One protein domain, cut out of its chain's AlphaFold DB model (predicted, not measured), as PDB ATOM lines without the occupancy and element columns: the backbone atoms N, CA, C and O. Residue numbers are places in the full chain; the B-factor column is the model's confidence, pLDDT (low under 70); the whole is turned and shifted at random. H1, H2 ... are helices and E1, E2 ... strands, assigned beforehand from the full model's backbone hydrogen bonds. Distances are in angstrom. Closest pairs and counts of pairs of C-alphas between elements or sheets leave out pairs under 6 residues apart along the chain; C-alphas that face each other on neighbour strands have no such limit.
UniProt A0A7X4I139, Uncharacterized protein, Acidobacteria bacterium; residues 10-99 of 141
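This is residues 10 to 99 of the 141 residues of an uncharacterized protein of Acidobacteria bacterium (UniProt A0A7X4I139). A small hairpin of two antiparallel strands, E2 and E3, makes the core, with H1 packed mainly on E3 and H2 mainly on E2, on opposite sides of the hairpin. Two long stretches with no named element, residues 20 to 38 and residues 49 to 64, run outside this core, their C-alphas 8 to 18 A and 9 to 18 A from the mean of all C-alphas; short H3 lies beyond H2, and E1 near E3. The printed part has 90 residues, with E1, H1, E2, E3, H2 and H3 along the chain; under half of the residues are in named elements, and the class is mixed, helices and strands. It is compact, with a radius of gyration of the C-alphas of 13.0 A and spans of 32 by 31 by 30 A.

E1, residues 17 to 19, begins at C-alpha (336.204, 286.529, 307.397). H1, residues 39 to 48, is 14.3 A long. E2, residues 65 to 69, is 12.8 A long, and E3, residues 76 to 81, is 14.6 A long. H2, residues 82 to 90, is 12.0 A long. H3, residues 95 to 99, ends at C-alpha (348.331, 268.286, 313.335).

In the hairpin E2 and E3, N 66 and O 80 are 2.7 A apart and N 68 and O 78 are 2.9 A apart, both within hydrogen-bond range. The closest C-alphas of H1 and E3 are those of Leu 45 and Gly 78, 6.8 A; of E2 and H2, those of Gln 66 and His 82, 6.6 A. H2 and H3 are close but not clearly touching, closest at the C-alphas of Leu 88 and Val 98, 7.7 A. E1 pairs with no named strand, but residues 10 to 11 pair antiparallel with its residues 17 to 18. H1 and H2 are apart. In H1, H2 and H3 every O i to N i+4 pair is within hydrogen-bond range.

The C-alphas of Leu 22 and Asp 99, the two farthest apart, are 34.9 A apart. The printed part has no cut. The links E1 to H1 and H1 to E2 are long. Residues 10 to 37 have pLDDT under 70.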
ATOM      1  N   HIS A  10     333.156 291.142 306.538       52.88
ATOM      2  CA  HIS A  10     334.408 291.853 306.296       52.88
ATOM      3  C   HIS A  10     335.601 290.904 306.406       52.88
ATOM      4  O   HIS A  10     335.740 290.136 307.360       52.88
ATOM      5  N   LEU A  11     336.480 290.956 305.406       46.22
ATOM      6  CA  LEU A  11     337.769 290.279 305.445       46.22
ATOM      7  C   LEU A  11     338.706 291.060 306.373       46.22
ATOM      8  O   LEU A  11     339.010 292.224 306.122       46.22
ATOM      9  N   ARG A  12     339.168 290.422 307.447       49.19
ATOM     10  CA  ARG A  12     340.218 290.962 308.312       49.19
ATOM     11  C   ARG A  12     341.575 290.881 307.616       49.19
ATOM     12  O   ARG A  12     341.805 290.037 306.753       49.19
ATOM     13  N   ALA A  13     342.508 291.713 308.075       44.66
ATOM     14  CA  ALA A  13     343.893 291.733 307.602       44.66
ATOM     15  C   ALA A  13     344.649 290.398 307.791       44.66
ATOM     16  O   ALA A  13     345.645 290.171 307.115       44.66
ATOM     17  N   ASP A  14     344.174 289.505 308.668       51.78
ATOM     18  CA  ASP A  14     344.725 288.157 308.879       51.78
ATOM     19  C   ASP A  14     344.128 287.094 307.933       51.78
ATOM     20  O   ASP A  14     344.348 285.898 308.122       51.78
ATOM     21  N   GLY A  15     343.346 287.506 306.930       47.91
ATOM     22  CA  GLY A  15     342.707 286.606 305.966       47.91
ATOM     23  C   GLY A  15     341.450 285.903 306.491       47.91
ATOM     24  O   GLY A  15     340.852 285.103 305.767       47.91
ATOM     25  N   LYS A  16     341.011 286.197 307.725       46.22
ATOM     26  CA  LYS A  16     339.782 285.636 308.301       46.22
ATOM     27  C   LYS A  16     338.578 286.496 307.957       46.22
ATOM     28  O   LYS A  16     338.637 287.720 307.960       46.22
ATOM     29  N   TYR A  17     337.455 285.847 307.697       50.75
ATOM     30  CA  TYR A  17     336.204 286.529 307.397       50.75
ATOM     31  C   TYR A  17     335.443 286.701 308.706       50.75
ATOM     32  O   TYR A  17     335.231 285.728 309.427       50.75
ATOM     33  N   VAL A  18     335.066 287.932 309.031       49.69
ATOM     34  CA  VAL A  18     334.180 288.230 310.156       49.69
ATOM     35  C   VAL A  18     332.825 288.564 309.582       49.69
ATOM     36  O   VAL A  18     332.694 289.505 308.807       49.69
ATOM     37  N   VAL A  19     331.829 287.777 309.965       52.84
ATOM     38  CA  VAL A  19     330.433 288.176 309.832       52.84
ATOM     39  C   VAL A  19     330.132 289.013 311.075       52.84
ATOM     40  O   VAL A  19     330.015 288.462 312.169       52.84
ATOM     41  N   GLU A  20     330.106 290.339 310.947       48.59
ATOM     42  CA  GLU A  20     329.559 291.218 311.981       48.59
ATOM     43  C   GLU A  20     328.037 291.108 311.901       48.59
ATOM     44  O   GLU A  20     327.356 291.860 311.205       48.59
ATOM     45  N   THR A  21     327.481 290.106 312.571       46.28
ATOM     46  CA  THR A  21     326.034 289.959 312.678       46.28
ATOM     47  C   THR A  21     325.447 291.177 313.398       46.28
ATOM     48  O   THR A  21     325.759 291.435 314.559       46.28
ATOM     49  N   LEU A  22     324.490 291.872 312.768       43.88
ATOM     50  CA  LEU A  22     323.590 292.856 313.405       43.88
ATOM     51  C   LEU A  22     322.607 292.203 314.412       43.88
ATOM     52  O   LEU A  22     321.499 292.686 314.634       43.88
ATOM     53  N   GLY A  23     322.974 291.074 315.019       38.00
ATOM     54  CA  GLY A  23     322.105 290.278 315.873       38.00
ATOM     55  C   GLY A  23     322.884 289.647 317.017       38.00
ATOM     56  O   GLY A  23     323.790 288.854 316.793       38.00
ATOM     57  N   THR A  24     322.486 290.002 318.241       36.94
ATOM     58  CA  THR A  24     322.943 289.493 319.550       36.94
ATOM     59  C   THR A  24     323.403 288.026 319.569       36.94
ATOM     60  O   THR A  24     322.766 287.196 318.912       36.94
ATOM     61  N   PRO A  25     324.389 287.667 320.423       42.09
ATOM     62  CA  PRO A  25     324.904 286.306 320.563       42.09
ATOM     63  C   PRO A  25     323.844 285.419 321.228       42.09
ATOM     64  O   PRO A  25     323.828 285.204 322.441       42.09
ATOM     65  N   ARG A  26     322.887 284.921 320.444       44.72
ATOM     66  CA  ARG A  26     321.892 283.970 320.937       44.72
ATOM     67  C   ARG A  26     322.576 282.620 321.067       44.72
ATOM     68  O   ARG A  26     322.862 281.994 320.057       44.72
ATOM     69  N   LYS A  27     322.838 282.220 322.321       41.41
ATOM     70  CA  LYS A  27     323.269 280.883 322.778       41.41
ATOM     71  C   LYS A  27     323.079 279.819 321.689       41.41
ATOM     72  O   LYS A  27     321.974 279.303 321.515       41.41
ATOM     73  N   TYR A  28     324.153 279.513 320.963       49.28
ATOM     74  CA  TYR A  28     324.153 278.558 319.855       49.28
ATOM     75  C   TYR A  28     324.067 277.125 320.403       49.28
ATOM     76  O   TYR A  28     325.045 276.396 320.523       49.28
ATOM     77  N   CYS A  29     322.859 276.731 320.801       40.94
ATOM     78  CA  CYS A  29     322.509 275.379 321.216       40.94
ATOM     79  C   CYS A  29     322.065 274.562 319.983       40.94
ATOM     80  O   CYS A  29     320.950 274.695 319.487       40.94
ATOM     81  N   ARG A  30     322.989 273.732 319.485       44.00
ATOM     82  CA  ARG A  30     322.827 272.410 318.837       44.00
ATOM     83  C   ARG A  30     321.939 272.153 317.602       44.00
ATOM     84  O   ARG A  30     322.037 271.033 317.108       44.00
ATOM     85  N   SER A  31     321.138 273.058 317.035       40.22
ATOM     86  CA  SER A  31     320.180 272.573 316.003       40.22
ATOM     87  C   SER A  31     319.634 273.571 314.973       40.22
ATOM     88  O   SER A  31     318.490 273.446 314.544       40.22
ATOM     89  N   SER A  32     320.436 274.516 314.474       42.75
ATOM     90  CA  SER A  32     320.077 275.212 313.223       42.75
ATOM     91  C   SER A  32     321.149 275.005 312.160       42.75
ATOM     92  O   SER A  32     322.289 275.432 312.308       42.75
ATOM     93  N   SER A  33     320.769 274.355 311.058       50.81
ATOM     94  CA  SER A  33     321.625 274.068 309.896       50.81
ATOM     95  C   SER A  33     322.235 275.317 309.246       50.81
ATOM     96  O   SER A  33     323.186 275.199 308.478       50.81
ATOM     97  N   ARG A  34     321.719 276.511 309.574       53.47
ATOM     98  CA  ARG A  34     322.193 277.811 309.076       53.47
ATOM     99  C   ARG A  34     322.890 278.683 310.122       53.47
ATOM    100  O   ARG A  34     323.249 279.804 309.790       53.47
ATOM    101  N   GLY A  35     323.058 278.227 311.369       57.72
ATOM    102  CA  GLY A  35     323.843 278.955 312.377       57.72
ATOM    103  C   GLY A  35     323.434 280.423 312.576       57.72
ATOM    104  O   GLY A  35     324.292 281.277 312.763       57.72
ATOM    105  N   GLY A  36     322.138 280.741 312.485       61.66
ATOM    106  CA  GLY A  36     321.638 282.116 312.624       61.66
ATOM    107  C   GLY A  36     321.951 283.074 311.465       61.66
ATOM    108  O   GLY A  36     321.622 284.249 311.585       61.66
ATOM    109  N   LEU A  37     322.532 282.597 310.358       69.25
ATOM    110  CA  LEU A  37     322.793 283.405 309.166       69.25
ATOM    111  C   LEU A  37     321.511 283.676 308.373       69.25
ATOM    112  O   LEU A  37     320.653 282.798 308.206       69.25
ATOM    113  N   SER A  38     321.417 284.882 307.819       75.00
ATOM    114  CA  SER A  38     320.463 285.197 306.762       75.00
ATOM    115  C   SER A  38     320.759 284.378 305.502       75.00
ATOM    116  O   SER A  38     321.875 283.909 305.268       75.00
ATOM    117  N   THR A  39     319.749 284.217 304.644       77.75
ATOM    118  CA  THR A  39     319.917 283.528 303.355       77.75
ATOM    119  C   THR A  39     320.997 284.189 302.495       77.75
ATOM    120  O   THR A  39     321.754 283.490 301.831       77.75
ATOM    121  N   THR A  40     321.105 285.519 302.538       76.69
ATOM    122  CA  THR A  40     322.124 286.269 301.794       76.69
ATOM    123  C   THR A  40     323.530 285.954 302.298       76.69
ATOM    124  O   THR A  40     324.389 285.602 301.497       76.69
ATOM    125  N   GLU A  41     323.760 286.002 303.613       77.50
ATOM    126  CA  GLU A  41     325.068 285.672 304.205       77.50
ATOM    127  C   GLU A  41     325.462 284.219 303.923       77.50
ATOM    128  O   GLU A  41     326.602 283.937 303.559       77.50
ATOM    129  N   TYR A  42     324.506 283.291 304.022       82.31
ATOM    130  CA  TYR A  42     324.744 281.896 303.668       82.31
ATOM    131  C   TYR A  42     325.126 281.740 302.188       82.31
ATOM    132  O   TYR A  42     326.088 281.042 301.871       82.31
ATOM    133  N   ASN A  43     324.423 282.418 301.276       82.12
ATOM    134  CA  ASN A  43     324.720 282.360 299.844       82.12
ATOM    135  C   ASN A  43     326.106 282.929 299.510       82.12
ATOM    136  O   ASN A  43     326.787 282.362 298.660       82.12
ATOM    137  N   LEU A  44     326.567 283.968 300.216       84.38
ATOM    138  CA  LEU A  44     327.934 284.483 300.072       84.38
ATOM    139  C   LEU A  44     328.983 283.427 300.454       84.38
ATOM    140  O   LEU A  44     329.997 283.274 299.772       84.38
ATOM    141  N   LEU A  45     328.738 282.658 301.521       85.12
ATOM    142  CA  LEU A  45     329.618 281.549 301.900       85.12
ATOM    143  C   LEU A  45     329.607 280.429 300.853       85.12
ATOM    144  O   LEU A  45     330.661 279.853 300.568       85.12
ATOM    145  N   VAL A  46     328.440 280.133 300.270       86.69
ATOM    146  CA  VAL A  46     328.295 279.149 299.188       86.69
ATOM    147  C   VAL A  46     329.072 279.590 297.953       86.69
ATOM    148  O   VAL A  46     329.862 278.801 297.442       86.69
ATOM    149  N   GLU A  47     328.887 280.826 297.491       86.75
ATOM    150  CA  GLU A  47     329.569 281.374 296.314       86.75
ATOM    151  C   GLU A  47     331.088 281.324 296.489       86.75
ATOM    152  O   GLU A  47     331.807 280.769 295.658       86.75
ATOM    153  N   LYS A  48     331.572 281.796 297.637       86.25
ATOM    154  CA  LYS A  48     332.994 281.789 297.962       86.25
ATOM    155  C   LYS A  48     333.578 280.379 298.070       86.25
ATOM    156  O   LYS A  48     334.711 280.144 297.659       86.25
ATOM    157  N   GLY A  49     332.807 279.442 298.615       85.19
ATOM    158  CA  GLY A  49     333.160 278.026 298.659       85.19
ATOM    159  C   GLY A  49     332.975 277.284 297.344       85.19
ATOM    160  O   GLY A  49     333.174 276.070 297.322       85.19
ATOM    161  N   GLN A  50     332.518 277.966 296.287       91.50
ATOM    162  CA  GLN A  50     332.130 277.367 295.008       91.50
ATOM    163  C   GLN A  50     331.146 276.197 295.194       91.50
ATOM    164  O   GLN A  50     331.191 275.188 294.494       91.50
ATOM    165  N   GLY A  51     330.275 276.308 296.201       90.00
ATOM    166  CA  GLY A  51     329.340 275.262 296.591       90.00
ATOM    167  C   GLY A  51     330.015 273.962 297.030       90.00
ATOM    168  O   GLY A  51     329.475 272.895 296.759       90.00
ATOM    169  N   SER A  52     331.173 274.017 297.687       94.19
ATOM    170  CA  SER A  52     331.908 272.834 298.141       94.19
ATOM    171  C   SER A  52     332.385 272.948 299.592       94.19
ATOM    172  O   SER A  52     332.449 274.037 300.163       94.19
ATOM    173  N   CYS A  53     332.694 271.804 300.201       94.31
ATOM    174  CA  CYS A  53     333.329 271.728 301.513       94.31
ATOM    175  C   CYS A  53     334.737 272.333 301.454       94.31
ATOM    176  O   CYS A  53     335.564 271.873 300.671       94.31
ATOM    177  N   TRP A  54     335.050 273.290 302.329       94.38
ATOM    178  CA  TRP A  54     336.356 273.970 302.314       94.38
ATOM    179  C   TRP A  54     337.527 273.086 302.764       94.38
ATOM    180  O   TRP A  54     338.678 273.457 302.561       94.38
ATOM    181  N   VAL A  55     337.250 271.924 303.366       93.75
ATOM    182  CA  VAL A  55     338.282 270.967 303.801       93.75
ATOM    183  C   VAL A  55     338.531 269.893 302.743       93.75
ATOM    184  O   VAL A  55     339.666 269.692 302.334       93.75
ATOM    185  N   CYS A  56     337.487 269.192 302.292       94.38
ATOM    186  CA  CYS A  56     337.639 268.040 301.390       94.38
ATOM    187  C   CYS A  56     337.193 268.294 299.942       94.38
ATOM    188  O   CYS A  56     337.295 267.391 299.116       94.38
ATOM    189  N   GLY A  57     336.634 269.466 299.631       93.25
ATOM    190  CA  GLY A  57     336.143 269.805 298.291       93.25
ATOM    191  C   GLY A  57     334.858 269.087 297.865       93.25
ATOM    192  O   GLY A  57     334.415 269.252 296.730       93.25
ATOM    193  N   THR A  58     334.219 268.293 298.735       93.25
ATOM    194  CA  THR A  58     332.951 267.624 298.396       93.25
ATOM    195  C   THR A  58     331.880 268.652 298.038       93.25
ATOM    196  O   THR A  58     331.612 269.567 298.816       93.25
ATOM    197  N   SER A  59     331.260 268.484 296.869       91.50
ATOM    198  CA  SER A  59     330.247 269.413 296.368       91.50
ATOM    199  C   SER A  59     328.947 269.360 297.176       91.50
ATOM    200  O   SER A  59     328.543 268.301 297.666       91.50
ATOM    201  N   SER A  60     328.239 270.485 297.222       86.00
ATOM    202  CA  SER A  60     326.904 270.617 297.812       86.00
ATOM    203  C   SER A  60     325.837 269.791 297.088       86.00
ATOM    204  O   SER A  60     324.782 269.511 297.650       86.00
ATOM    205  N   ARG A  61     326.114 269.362 295.845       85.62
ATOM    206  CA  ARG A  61     325.269 268.418 295.095       85.62
ATOM    207  C   ARG A  61     325.382 266.993 295.635       85.62
ATOM    208  O   ARG A  61     324.449 266.215 295.487       85.62
ATOM    209  N   SER A  62     326.529 266.650 296.221       79.50
ATOM    210  CA  SER A  62     326.830 265.308 296.730       79.50
ATOM    211  C   SER A  62     326.609 265.180 298.236       79.50
ATOM    212  O   SER A  62     326.375 264.079 298.722       79.50
ATOM    213  N   ALA A  63     326.697 266.280 298.985       81.38
ATOM    214  CA  ALA A  63     326.488 266.291 300.426       81.38
ATOM    215  C   ALA A  63     325.913 267.629 300.898       81.38
ATOM    216  O   ALA A  63     326.255 268.684 300.373       81.38
ATOM    217  N   SER A  64     325.095 267.591 301.951       87.31
ATOM    218  CA  SER A  64     324.655 268.815 302.625       87.31
ATOM    219  C   SER A  64     325.845 269.509 303.299       87.31
ATOM    220  O   SER A  64     326.627 268.862 304.006       87.31
ATOM    221  N   LEU A  65     325.981 270.818 303.072       89.88
ATOM    222  CA  LEU A  65     326.998 271.653 303.709       89.88
ATOM    223  C   LEU A  65     326.436 272.283 304.987       89.88
ATOM    224  O   LEU A  65     325.309 272.771 305.022       89.88
ATOM    225  N   GLN A  66     327.246 272.266 306.037       89.06
ATOM    226  CA  GLN A  66     326.955 272.809 307.353       89.06
ATOM    227  C   GLN A  66     327.848 274.023 307.609       89.06
ATOM    228  O   GLN A  66     329.008 274.053 307.191       89.06
ATOM    229  N   VAL A  67     327.300 275.018 308.302       87.75
ATOM    230  CA  VAL A  67     328.052 276.201 308.729       87.75
ATOM    231  C   VAL A  67     328.933 275.827 309.918       87.75
ATOM    232  O   VAL A  67     328.433 275.526 311.003       87.75
ATOM    233  N   ASP A  68     330.242 275.868 309.705       88.19
ATOM    234  CA  ASP A  68     331.250 275.623 310.728       88.19
ATOM    235  C   ASP A  68     331.610 276.928 311.451       88.19
ATOM    236  O   ASP A  68     331.780 277.978 310.822       88.19
ATOM    237  N   HIS A  69     331.719 276.875 312.777       84.25
ATOM    238  CA  HIS A  69     331.979 278.044 313.610       84.25
ATOM    239  C   HIS A  69     332.802 277.687 314.842       84.25
ATOM    240  O   HIS A  69     332.744 276.581 315.369       84.25
ATOM    241  N   ASN A  70     333.575 278.653 315.326       80.94
ATOM    242  CA  ASN A  70     334.303 278.497 316.572       80.94
ATOM    243  C   ASN A  70     333.319 278.524 317.754       80.94
ATOM    244  O   ASN A  70     332.613 279.511 317.957       80.94
ATOM    245  N   HIS A  71     333.302 277.463 318.560       77.25
ATOM    246  CA  HIS A  71     332.377 277.327 319.689       77.25
ATOM    247  C   HIS A  71     332.633 278.310 320.852       77.25
ATOM    248  O   HIS A  71     331.754 278.494 321.692       77.25
ATOM    249  N   THR A  72     333.800 278.960 320.911       76.12
ATOM    250  CA  THR A  72     334.149 279.964 321.932       76.12
ATOM    251  C   THR A  72     333.800 281.381 321.486       76.12
ATOM    252  O   THR A  72     333.248 282.154 322.265       76.12
ATOM    253  N   THR A  73     334.130 281.741 320.244       74.12
ATOM    254  CA  THR A  73     333.986 283.115 319.734       74.12
ATOM    255  C   THR A  73     332.738 283.322 318.883       74.12
ATOM    256  O   THR A  73     332.375 284.462 318.611       74.12
ATOM    257  N   GLY A  74     332.099 282.245 318.422       72.19
ATOM    258  CA  GLY A  74     330.991 282.293 317.467       72.19
ATOM    259  C   GLY A  74     331.409 282.665 316.040       72.19
ATOM    260  O   GLY A  74     330.556 282.747 315.162       72.19
ATOM    261  N   VAL A  75     332.705 282.882 315.782       78.12
ATOM    262  CA  VAL A  75     333.204 283.268 314.456       78.12
ATOM    263  C   VAL A  75     332.975 282.131 313.464       78.12
ATOM    264  O   VAL A  75     333.434 281.008 313.686       78.12
ATOM    265  N   ILE A  76     332.304 282.439 312.352       83.19
ATOM    266  CA  ILE A  76     332.098 281.502 311.246       83.19
ATOM    267  C   ILE A  76     333.435 281.215 310.560       83.19
ATOM    268  O   ILE A  76     334.137 282.128 310.127       83.19
ATOM    269  N   ARG A  77     333.779 279.931 310.449       86.50
ATOM    270  CA  ARG A  77     335.004 279.453 309.798       86.50
ATOM    271  C   ARG A  77     334.771 279.147 308.319       86.50
ATOM    272  O   ARG A  77     335.623 279.488 307.505       86.50
ATOM    273  N   GLY A  78     333.621 278.567 307.961       89.12
ATOM    274  CA  GLY A  78     333.285 278.248 306.571       89.12
ATOM    275  C   GLY A  78     332.130 277.259 306.411       89.12
ATOM    276  O   GLY A  78     331.354 277.035 307.338       89.12
ATOM    277  N   LEU A  79     332.020 276.669 305.215       91.81
ATOM    278  CA  LEU A  79     331.062 275.603 304.911       91.81
ATOM    279  C   LEU A  79     331.776 274.260 304.791       91.81
ATOM    280  O   LEU A  79     332.673 274.098 303.960       91.81
ATOM    281  N   LEU A  80     331.344 273.285 305.588       93.81
ATOM    282  CA  LEU A  80     331.917 271.941 305.633       93.81
ATOM    283  C   LEU A  80     330.851 270.879 305.363       93.81
ATOM    284  O   LEU A  80     329.689 271.051 305.713       93.81
ATOM    285  N   CYS A  81     331.231 269.746 304.774       94.12
ATOM    286  CA  CYS A  81     330.344 268.583 304.744       94.12
ATOM    287  C   CYS A  81     330.222 267.966 306.149       94.12
ATOM    288  O   CYS A  81     331.081 268.184 307.008       94.12
ATOM    289  N   HIS A  82     329.192 267.143 306.363       92.38
ATOM    290  CA  HIS A  82     328.952 266.490 307.655       92.38
ATOM    291  C   HIS A  82     330.177 265.739 308.203       92.38
ATOM    292  O   HIS A  82     330.514 265.881 309.373       92.38
ATOM    293  N   ASN A  83     330.884 264.989 307.352       94.19
ATOM    294  CA  ASN A  83     332.026 264.180 307.782       94.19
ATOM    295  C   ASN A  83     333.203 265.042 308.251       94.19
ATOM    296  O   ASN A  83     333.803 264.752 309.282       94.19
ATOM    297  N   CYS A  84     333.519 266.115 307.519       94.81
ATOM    298  CA  CYS A  84     334.586 267.035 307.915       94.81
ATOM    299  C   CYS A  84     334.220 267.788 309.194       94.81
ATOM    300  O   CYS A  84     335.044 267.870 310.098       94.81
ATOM    301  N   ASN A  85     332.984 268.285 309.285       93.56
ATOM    302  CA  ASN A  85     332.499 269.002 310.459       93.56
ATOM    303  C   ASN A  85     332.546 268.120 311.721       93.56
ATOM    304  O   ASN A  85     333.144 268.491 312.730       93.56
ATOM    305  N   SER A  86     332.000 266.903 311.645       92.31
ATOM    306  CA  SER A  86     332.054 265.932 312.745       92.31
ATOM    307  C   SER A  86     333.488 265.511 313.074       92.31
ATOM    308  O   SER A  86     333.829 265.374 314.245       92.31
ATOM    309  N   GLY A  87     334.352 265.351 312.066       94.44
ATOM    310  CA  GLY A  87     335.768 265.037 312.258       94.44
ATOM    311  C   GLY A  87     336.507 266.095 313.082       94.44
ATOM    312  O   GLY A  87     337.209 265.742 314.029       94.44
ATOM    313  N   LEU A  88     336.298 267.383 312.785       92.94
ATOM    314  CA  LEU A  88     336.851 268.480 313.589       92.94
ATOM    315  C   LEU A  88     336.310 268.460 315.025       92.94
ATOM    316  O   LEU A  88     337.088 268.572 315.974       92.94
ATOM    317  N   GLY A  89     335.007 268.214 315.194       91.25
ATOM    318  CA  GLY A  89     334.392 268.068 316.515       91.25
ATOM    319  C   GLY A  89     334.962 266.896 317.324       91.25
ATOM    320  O   GLY A  89     335.216 267.034 318.519       91.25
ATOM    321  N   HIS A  90     335.234 265.752 316.690       93.12
ATOM    322  CA  HIS A  90     335.860 264.592 317.341       93.12
ATOM    323  C   HIS A  90     337.313 264.843 317.744       93.12
ATOM    324  O   HIS A  90     337.769 264.326 318.764       93.12
ATOM    325  N   LEU A  91     338.025 265.669 316.979       94.31
ATOM    326  CA  LEU A  91     339.351 266.156 317.344       94.31
ATOM    327  C   LEU A  91     339.289 267.320 318.344       94.31
ATOM    328  O   LEU A  91     340.330 267.787 318.786       94.31
ATOM    329  N   GLY A  92     338.096 267.734 318.777       90.81
ATOM    330  CA  GLY A  92     337.891 268.729 319.826       90.81
ATOM    331  C   GLY A  92     338.103 270.174 319.384       90.81
ATOM    332  O   GLY A  92     338.411 270.998 320.237       90.81
ATOM    333  N   ASP A  93     337.972 270.477 318.085       88.69
ATOM    334  CA  ASP A  93     338.222 271.812 317.515       88.69
ATOM    335  C   ASP A  93     339.624 272.386 317.836       88.69
ATOM    336  O   ASP A  93     339.830 273.600 317.806       88.69
ATOM    337  N   ASP A  94     340.589 271.511 318.132       90.12
ATOM    338  CA  ASP A  94     341.948 271.846 318.561       90.12
ATOM    339  C   ASP A  94     342.943 271.616 317.404       90.12
ATOM    340  O   ASP A  94     343.152 270.463 317.002       90.12
ATOM    341  N   PRO A  95     343.570 272.679 316.860       91.00
ATOM    342  CA  PRO A  95     344.549 272.563 315.781       91.00
ATOM    343  C   PRO A  95     345.703 271.606 316.105       91.00
ATOM    344  O   PRO A  95     346.090 270.819 315.244       91.00
ATOM    345  N   ASP A  96     346.179 271.576 317.354       93.81
ATOM    346  CA  ASP A  96     347.314 270.732 317.736       93.81
ATOM    347  C   ASP A  96     346.948 269.241 317.645       93.81
ATOM    348  O   ASP A  96     347.783 268.388 317.329       93.81
ATOM    349  N   ARG A  97     345.683 268.890 317.916       94.81
ATOM    350  CA  ARG A  97     345.175 267.518 317.735       94.81
ATOM    351  C   ARG A  97     345.057 267.152 316.262       94.81
ATOM    352  O   ARG A  97     345.357 266.010 315.910       94.81
ATOM    353  N   VAL A  98     344.640 268.096 315.418       94.00
ATOM    354  CA  VAL A  98     344.564 267.900 313.963       94.00
ATOM    355  C   VAL A  98     345.957 267.659 313.384       94.00
ATOM    356  O   VAL A  98     346.137 266.704 312.625       94.00
ATOM    357  N   ASP A  99     346.953 268.441 313.798       93.44
ATOM    358  CA  ASP A  99     348.331 268.286 313.335       93.44
ATOM    359  C   ASP A  99     348.926 266.937 313.749       93.44
ATOM    360  O   ASP A  99     349.481 266.228 312.906       93.44
TER     361      ASP A  99